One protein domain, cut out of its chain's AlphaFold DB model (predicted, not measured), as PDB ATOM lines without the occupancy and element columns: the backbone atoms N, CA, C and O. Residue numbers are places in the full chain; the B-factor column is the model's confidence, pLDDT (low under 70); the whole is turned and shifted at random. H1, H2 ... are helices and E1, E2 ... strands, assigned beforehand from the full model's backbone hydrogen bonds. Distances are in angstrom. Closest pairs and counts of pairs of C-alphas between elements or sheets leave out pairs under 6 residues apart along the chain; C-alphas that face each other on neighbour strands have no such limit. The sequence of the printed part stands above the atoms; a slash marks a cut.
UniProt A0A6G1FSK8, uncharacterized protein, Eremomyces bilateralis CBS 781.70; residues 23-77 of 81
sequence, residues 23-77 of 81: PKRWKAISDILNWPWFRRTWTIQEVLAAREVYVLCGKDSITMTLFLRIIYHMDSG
ATOM      1  N   PRO A  23      -8.458  54.493  50.042       80.62
ATOM      2  CA  PRO A  23      -7.239  55.221  49.680       80.62
ATOM      3  C   PRO A  23      -5.947  54.484  50.047       80.62
ATOM      4  O   PRO A  23      -4.926  54.649  49.379       80.62
ATOM      5  N   LYS A  24      -5.967  53.651  51.100       85.38
ATOM      6  CA  LYS A  24      -4.787  52.870  51.505       85.38
ATOM      7  C   LYS A  24      -4.483  51.772  50.491       85.38
ATOM      8  O   LYS A  24      -3.317  51.512  50.202       85.38
ATOM      9  N   ARG A  25      -5.524  51.151  49.928       81.69
ATOM     10  CA  ARG A  25      -5.380  50.126  48.883       81.69
ATOM     11  C   ARG A  25      -4.909  50.742  47.574       81.69
ATOM     12  O   ARG A  25      -4.034  50.167  46.933       81.69
ATOM     13  N   TRP A  26      -5.412  51.929  47.225       80.19
ATOM     14  CA  TRP A  26      -4.895  52.671  46.075       80.19
ATOM     15  C   TRP A  26      -3.411  52.992  46.233       80.19
ATOM     16  O   TRP A  26      -2.628  52.698  45.333       80.19
ATOM     17  N   LYS A  27      -3.007  53.518  47.397       85.50
ATOM     18  CA  LYS A  27      -1.597  53.801  47.677       85.50
ATOM     19  C   LYS A  27      -0.723  52.560  47.492       85.50
ATOM     20  O   LYS A  27       0.272  52.641  46.790       85.50
ATOM     21  N   ALA A  28      -1.137  51.410  48.024       85.88
ATOM     22  CA  ALA A  28      -0.392  50.164  47.850       85.88
ATOM     23  C   ALA A  28      -0.235  49.759  46.370       85.88
ATOM     24  O   ALA A  28       0.841  49.325  45.964       85.88
ATOM     25  N   ILE A  29      -1.277  49.924  45.547       85.12
ATOM     26  CA  ILE A  29      -1.197  49.632  44.105       85.12
ATOM     27  C   ILE A  29      -0.295  50.649  43.393       85.12
ATOM     28  O   ILE A  29       0.544  50.258  42.585       85.12
ATOM     29  N   SER A  30      -0.421  51.935  43.721       85.81
ATOM     30  CA  SER A  30       0.434  52.997  43.181       85.81
ATOM     31  C   SER A  30       1.911  52.774  43.527       85.81
ATOM     32  O   SER A  30       2.773  52.924  42.664       85.81
ATOM     33  N   ASP A  31       2.212  52.340  44.751       89.75
ATOM     34  CA  ASP A  31       3.578  52.034  45.181       89.75
ATOM     35  C   ASP A  31       4.180  50.899  44.333       89.75
ATOM     36  O   ASP A  31       5.306  51.032  43.854       89.75
ATOM     37  N   ILE A  32       3.410  49.836  44.051       87.12
ATOM     38  CA  ILE A  32       3.838  48.735  43.167       87.12
ATOM     39  C   ILE A  32       4.144  49.243  41.753       87.12
ATOM     40  O   ILE A  32       5.192  48.914  41.197       87.12
ATOM     41  N   LEU A  33       3.258  50.060  41.173       86.06
ATOM     42  CA  LEU A  33       3.448  50.618  39.826       86.06
ATOM     43  C   LEU A  33       4.669  51.548  39.747       86.06
ATOM     44  O   LEU A  33       5.297  51.673  38.693       86.06
ATOM     45  N   ASN A  34       5.021  52.185  40.865       90.12
ATOM     46  CA  ASN A  34       6.187  53.053  40.978       90.12
ATOM     47  C   ASN A  34       7.480  52.308  41.319       90.12
ATOM     48  O   ASN A  34       8.557  52.909  41.256       90.12
ATOM     49  N   TRP A  35       7.418  51.014  41.648       90.56
ATOM     50  CA  TRP A  35       8.624  50.264  41.950       90.56
ATOM     51  C   TRP A  35       9.546  50.179  40.725       90.56
ATOM     52  O   TRP A  35       9.087  49.895  39.614       90.56
ATOM     53  N   PRO A  36      10.872  50.371  40.900       91.81
ATOM     54  CA  PRO A  36      11.813  50.407  39.783       91.81
ATOM     55  C   PRO A  36      11.749  49.165  38.903       91.81
ATOM     56  O   PRO A  36      11.870  49.271  37.690       91.81
ATOM     57  N   TRP A  37      11.533  47.989  39.501       88.06
ATOM     58  CA  TRP A  37      11.443  46.733  38.764       88.06
ATOM     59  C   TRP A  37      10.211  46.663  37.856       88.06
ATOM     60  O   TRP A  37      10.306  46.082  36.779       88.06
ATOM     61  N   PHE A  38       9.096  47.290  38.236       86.44
ATOM     62  CA  PHE A  38       7.870  47.304  37.437       86.44
ATOM     63  C   PHE A  38       8.021  48.204  36.202       86.44
ATOM     64  O   PHE A  38       7.472  47.924  35.142       86.44
ATOM     65  N   ARG A  39       8.835  49.261  36.317       88.69
ATOM     66  CA  ARG A  39       9.073  50.255  35.256       88.69
ATOM     67  C   ARG A  39      10.239  49.921  34.321       88.69
ATOM     68  O   ARG A  39      10.530  50.706  33.421       88.69
ATOM     69  N   ARG A  40      10.937  48.798  34.518       92.94
ATOM     70  CA  ARG A  40      12.018  48.388  33.607       92.94
ATOM     71  C   ARG A  40      11.439  47.973  32.259       92.94
ATOM     72  O   ARG A  40      10.489  47.199  32.201       92.94
ATOM     73  N   THR A  41      12.084  48.414  31.181       93.25
ATOM     74  CA  THR A  41      11.723  48.042  29.805       93.25
ATOM     75  C   THR A  41      11.631  46.527  29.625       93.25
ATOM     76  O   THR A  41      10.669  46.052  29.037       93.25
ATOM     77  N   TRP A  42      12.577  45.773  30.194       93.50
ATOM     78  CA  TRP A  42      12.590  44.309  30.130       93.50
ATOM     79  C   TRP A  42      11.341  43.678  30.757       93.50
ATOM     80  O   TRP A  42      10.706  42.844  30.125       93.50
ATOM     81  N   THR A  43      10.908  44.146  31.929       90.12
ATOM     82  CA  THR A  43       9.668  43.679  32.573       90.12
ATOM     83  C   THR A  43       8.450  43.918  31.681       90.12
ATOM     84  O   THR A  43       7.604  43.044  31.519       90.12
ATOM     85  N   ILE A  44       8.362  45.101  31.067       88.25
ATOM     86  CA  ILE A  44       7.251  45.444  30.171       88.25
ATOM     87  C   ILE A  44       7.265  44.534  28.937       88.25
ATOM     88  O   ILE A  44       6.220  44.030  28.533       88.25
ATOM     89  N   GLN A  45       8.440  44.293  28.356       93.31
ATOM     90  CA  GLN A  45       8.598  43.411  27.201       93.31
ATOM     91  C   GLN A  45       8.179  41.971  27.514       93.31
ATOM     92  O   GLN A  45       7.454  41.373  26.725       93.31
ATOM     93  N   GLU A  46       8.572  41.433  28.669       91.81
ATOM     94  CA  GLU A  46       8.176  40.089  29.108       91.81
ATOM     95  C   GLU A  46       6.660  39.970  29.287       91.81
ATOM     96  O   GLU A  46       6.051  39.009  28.816       91.81
ATOM     97  N   VAL A  47       6.038  40.977  29.908       89.75
ATOM     98  CA  VAL A  47       4.580  41.029  30.087       89.75
ATOM     99  C   VAL A  47       3.855  41.079  28.741       89.75
ATOM    100  O   VAL A  47       2.846  40.401  28.573       89.75
ATOM    101  N   LEU A  48       4.353  41.862  27.781       88.88
ATOM    102  CA  LEU A  48       3.734  41.994  26.457       88.88
ATOM    103  C   LEU A  48       3.936  40.760  25.569       88.88
ATOM    104  O   LEU A  48       3.076  40.462  24.743       88.88
ATOM    105  N   ALA A  49       5.060  40.056  25.712       93.81
ATOM    106  CA  ALA A  49       5.363  38.858  24.931       93.81
ATOM    107  C   ALA A  49       4.641  37.599  25.447       93.81
ATOM    108  O   ALA A  49       4.505  36.613  24.719       93.81
ATOM    109  N   ALA A  50       4.196  37.604  26.703       92.56
ATOM    110  CA  ALA A  50       3.562  36.456  27.333       92.56
ATOM    111  C   ALA A  50       2.104  36.249  26.876       92.56
ATOM    112  O   ALA A  50       1.330  37.190  26.719       92.56
ATOM    113  N   ARG A  51       1.703  34.978  26.724       91.50
ATOM    114  CA  ARG A  51       0.304  34.594  26.426       91.50
ATOM    115  C   ARG A  51      -0.619  34.784  27.625       91.50
ATOM    116  O   ARG A  51      -1.787  35.115  27.455       91.50
ATOM    117  N   GLU A  52      -0.092  34.553  28.822       91.38
ATOM    118  CA  GLU A  52      -0.794  34.719  30.088       91.38
ATOM    119  C   GLU A  52       0.157  35.337  31.103       91.38
ATOM    120  O   GLU A  52       1.317  34.937  31.203       91.38
ATOM    121  N   VAL A  53      -0.343  36.304  31.868       92.88
ATOM    122  CA  VAL A  53       0.441  37.000  32.887       92.88
ATOM    123  C   VAL A  53      -0.352  37.042  34.178       92.88
ATOM    124  O   VAL A  53      -1.532  37.407  34.191       92.88
ATOM    125  N   TYR A  54       0.325  36.708  35.271       91.88
ATOM    126  CA  TYR A  54      -0.231  36.713  36.613       91.88
ATOM    127  C   TYR A  54       0.609  37.621  37.508       91.88
ATOM    128  O   TYR A  54       1.837  37.570  37.488       91.88
ATOM    129  N   VAL A  55      -0.063  38.447  38.304       88.31
ATOM    130  CA  VAL A  55       0.559  39.207  39.388       88.31
ATOM    131  C   VAL A  55       0.429  38.373  40.655       88.31
ATOM    132  O   VAL A  55      -0.680  37.999  41.044       88.31
ATOM    133  N   LEU A  56       1.565  38.064  41.275       89.19
ATOM    134  CA  LEU A  56       1.651  37.226  42.468       89.19
ATOM    135  C   LEU A  56       1.989  38.083  43.691       89.19
ATOM    136  O   LEU A  56       2.867  38.942  43.630       89.19
ATOM    137  N   CYS A  57       1.312  37.830  44.808       83.25
ATOM    138  CA  CYS A  57       1.588  38.456  46.097       83.25
ATOM    139  C   CYS A  57       1.491  37.396  47.200       83.25
ATOM    140  O   CYS A  57       0.406  37.039  47.657       83.25
ATOM    141  N   GLY A  58       2.634  36.841  47.609       87.38
ATOM    142  CA  GLY A  58       2.661  35.736  48.566       87.38
ATOM    143  C   GLY A  58       1.920  34.507  48.031       87.38
ATOM    144  O   GLY A  58       2.359  33.895  47.063       87.38
ATOM    145  N   LYS A  59       0.805  34.141  48.676       89.00
ATOM    146  CA  LYS A  59      -0.054  33.013  48.263       89.00
ATOM    147  C   LYS A  59      -1.174  33.427  47.305       89.00
ATOM    148  O   LYS A  59      -1.869  32.561  46.784       89.00
ATOM    149  N   ASP A  60      -1.356  34.727  47.099       85.19
ATOM    150  CA  ASP A  60      -2.409  35.266  46.256       85.19
ATOM    151  C   ASP A  60      -1.911  35.475  44.825       85.19
ATOM    152  O   ASP A  60      -0.759  35.847  44.582       85.19
ATOM    153  N   SER A  61      -2.811  35.274  43.868       89.38
ATOM    154  CA  SER A  61      -2.555  35.486  42.447       89.38
ATOM    155  C   SER A  61      -3.749  36.156  41.786       89.38
ATOM    156  O   SER A  61      -4.896  35.786  42.050       89.38
ATOM    157  N   ILE A  62      -3.488  37.091  40.879       89.06
ATOM    158  CA  ILE A  62      -4.509  37.692  40.016       89.06
ATOM    159  C   ILE A  62      -4.016  37.722  38.573       89.06
ATOM    160  O   ILE A  62      -2.822  37.866  38.322       89.06
ATOM    161  N   THR A  63      -4.929  37.612  37.614       90.50
ATOM    162  CA  THR A  63      -4.581  37.802  36.203       90.50
ATOM    163  C   THR A  63      -4.208  39.259  35.946       90.50
ATOM    164  O   THR A  63      -4.793  40.184  36.520       90.50
ATOM    165  N   MET A  64      -3.249  39.480  35.047       88.44
ATOM    166  CA  MET A  64      -2.834  40.825  34.644       88.44
ATOM    167  C   MET A  64      -4.010  41.615  34.054       88.44
ATOM    168  O   MET A  64      -4.161  42.802  34.331       88.44
ATOM    169  N   THR A  65      -4.922  40.955  33.331       87.62
ATOM    170  CA  THR A  65      -6.159  41.572  32.825       87.62
ATOM    171  C   THR A  65      -7.025  42.135  33.951       87.62
ATOM    172  O   THR A  65      -7.507  43.265  33.857       87.62
ATOM    173  N   LEU A  66      -7.222  41.375  35.034       85.19
ATOM    174  CA  LEU A  66      -7.983  41.853  36.187       85.19
ATOM    175  C   LEU A  66      -7.241  42.978  36.918       85.19
ATOM    176  O   LEU A  66      -7.874  43.958  37.309       85.19
ATOM    177  N   PHE A  67      -5.919  42.864  37.062       87.00
ATOM    178  CA  PHE A  67      -5.082  43.892  37.681       87.00
ATOM    179  C   PHE A  67      -5.191  45.239  36.950       87.00
ATOM    180  O   PHE A  67      -5.529  46.251  37.565       87.00
ATOM    181  N   LEU A  68      -5.025  45.242  35.624       86.75
ATOM    182  CA  LEU A  68      -5.170  46.439  34.790       86.75
ATOM    183  C   LEU A  68      -6.590  47.008  34.834       86.75
ATOM    184  O   LEU A  68      -6.773  48.222  34.889       86.75
ATOM    185  N   ARG A  69      -7.611  46.145  34.869       84.25
ATOM    186  CA  ARG A  69      -9.007  46.582  34.996       84.25
ATOM    187  C   ARG A  69      -9.279  47.281  36.329       84.25
ATOM    188  O   ARG A  69     -10.053  48.236  36.359       84.25
ATOM    189  N   ILE A  70      -8.668  46.812  37.417       82.12
ATOM    190  CA  ILE A  70      -8.748  47.478  38.722       82.12
ATOM    191  C   ILE A  70      -8.095  48.862  38.628       82.12
ATOM    192  O   ILE A  70      -8.737  49.836  39.006       82.12
ATOM    193  N   ILE A  71      -6.899  48.970  38.038       85.25
ATOM    194  CA  ILE A  71      -6.201  50.255  37.826       85.25
ATOM    195  C   ILE A  71      -7.053  51.232  37.009       85.25
ATOM    196  O   ILE A  71      -7.276  52.358  37.448       85.25
ATOM    197  N   TYR A  72      -7.603  50.787  35.877       83.75
ATOM    198  CA  TYR A  72      -8.462  51.611  35.024       83.75
ATOM    199  C   TYR A  72      -9.690  52.148  35.775       83.75
ATOM    200  O   TYR A  72     -10.025  53.327  35.683       83.75
ATOM    201  N   HIS A  73     -10.354  51.293  36.559       74.75
ATOM    202  CA  HIS A  73     -11.513  51.718  37.339       74.75
ATOM    203  C   HIS A  73     -11.156  52.644  38.510       74.75
ATOM    204  O   HIS A  73     -12.007  53.442  38.896       74.75
ATOM    205  N   MET A  74      -9.934  52.574  39.051       69.56
ATOM    206  CA  MET A  74      -9.462  53.520  40.071       69.56
ATOM    207  C   MET A  74      -9.210  54.912  39.484       69.56
ATOM    208  O   MET A  74      -9.680  55.889  40.057       69.56
ATOM    209  N   ASP A  75      -8.564  55.001  38.320       68.88
ATOM    210  CA  ASP A  75      -8.242  56.280  37.667       68.88
ATOM    211  C   ASP A  75      -9.494  57.008  37.136       68.88
ATOM    212  O   ASP A  75      -9.648  58.224  37.267       68.88
ATOM    213  N   SER A  76     -10.478  56.245  36.644       64.44
ATOM    214  CA  SER A  76     -11.778  56.792  36.219       64.44
ATOM    215  C   SER A  76     -12.629  57.375  37.364       64.44
ATOM    216  O   SER A  76     -13.661  57.988  37.102       64.44
ATOM    217  N   GLY A  77     -12.219  57.184  38.626       56.88
ATOM    218  CA  GLY A  77     -12.845  57.789  39.806       56.88
ATOM    219  C   GLY A  77     -12.237  59.131  40.239       56.88
ATOM    220  O   GLY A  77     -12.799  59.767  41.125       56.88
TER     221      GLY A  77
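AT A GLANCE: This is residues 23 to 77 of the 81 residues of an uncharacterized protein of Eremomyces bilateralis CBS 781.70 (UniProt A0A6G1FSK8). A small antiparallel hairpin, E1 and E2, and three helices follow one another round a largely empty middle, making an open ring with few contacts across it. H3 leads away from the hairpin and its far end comes back near the beginning of H1, which nearly closes the ring, while the far side of the ring, residues 34 to 46 with most of H2, stands free. The printed part has 55 residues with three named helices and two named strands, in the order H1, H2, E1, E2, H3, and its class is mostly helix. The whole is only just compact, close to loose, with a radius of gyration of the C-alphas of 11.8 A, and it spans 31 by 25 by 21 A.

HOW THE PARTS SIT: The sheet has two strands, E1, residues 54 to 57, and E2, residues 60 to 63, antiparallel neighbours in a hairpin with 158 degrees between their directions. The C-alphas of Tyr 54 and Thr 63 face each other at 4.5 A. N 55 and O 62, 2.8 A apart, and N 60 and O 57, 3.0 A apart, are within hydrogen-bond range. H3, residues 64 to 75, follows E2 with no residue between them, a tight link. E1 and H3 have 3 pairs of C-alphas within 8 A, the closest being those of Tyr 54 and Met 64, 5.2 A apart. H1, residues 23 to 34, and H3 are close but not clearly touching, with 1 pair of C-alphas within 8 A, those of Trp 26 and Met 74 at 7.6 A. They run opposite ways at a steep tilt of 59 degrees. H2, residues 41 to 49, touches no helix and is apart from H1, H3 and E2. In H1, H2 and H3 every O i to N i+4 pair is within hydrogen-bond range.

IN THESE COORDINATES: E1 runs from Tyr 54, its C-alpha at (-0.231, 36.713, 36.613), to Cys 57, over 9.8 A. E2, from Asp 60 to Thr 63, measures 10.6 A. H3, from Met 64 to Asp 75, measures 16.7 A and ends with its C-alpha at (-8.242, 56.280, 37.667). H1 begins at Pro 23, C-alpha at (-7.239, 55.221, 49.680), and measures 16.1 A to Asn 34. H2, from Thr 41 to Ala 49, measures 12.2 A.

THE WHOLE: The two C-alphas farthest apart, those of Pro 23 and Ala 49, are 32.2 A apart, while the first and last printed C-alphas, of Pro 23 and Gly 77, are 11.6 A apart. The printed part has no cut. The link from H1 to H2, 6 residues, is short, and the links from H2 to E1, E1 to E2 and E2 to H3 are tight. The mean pLDDT of the printed part is 86.2, and residues 74 to 77 are under 70.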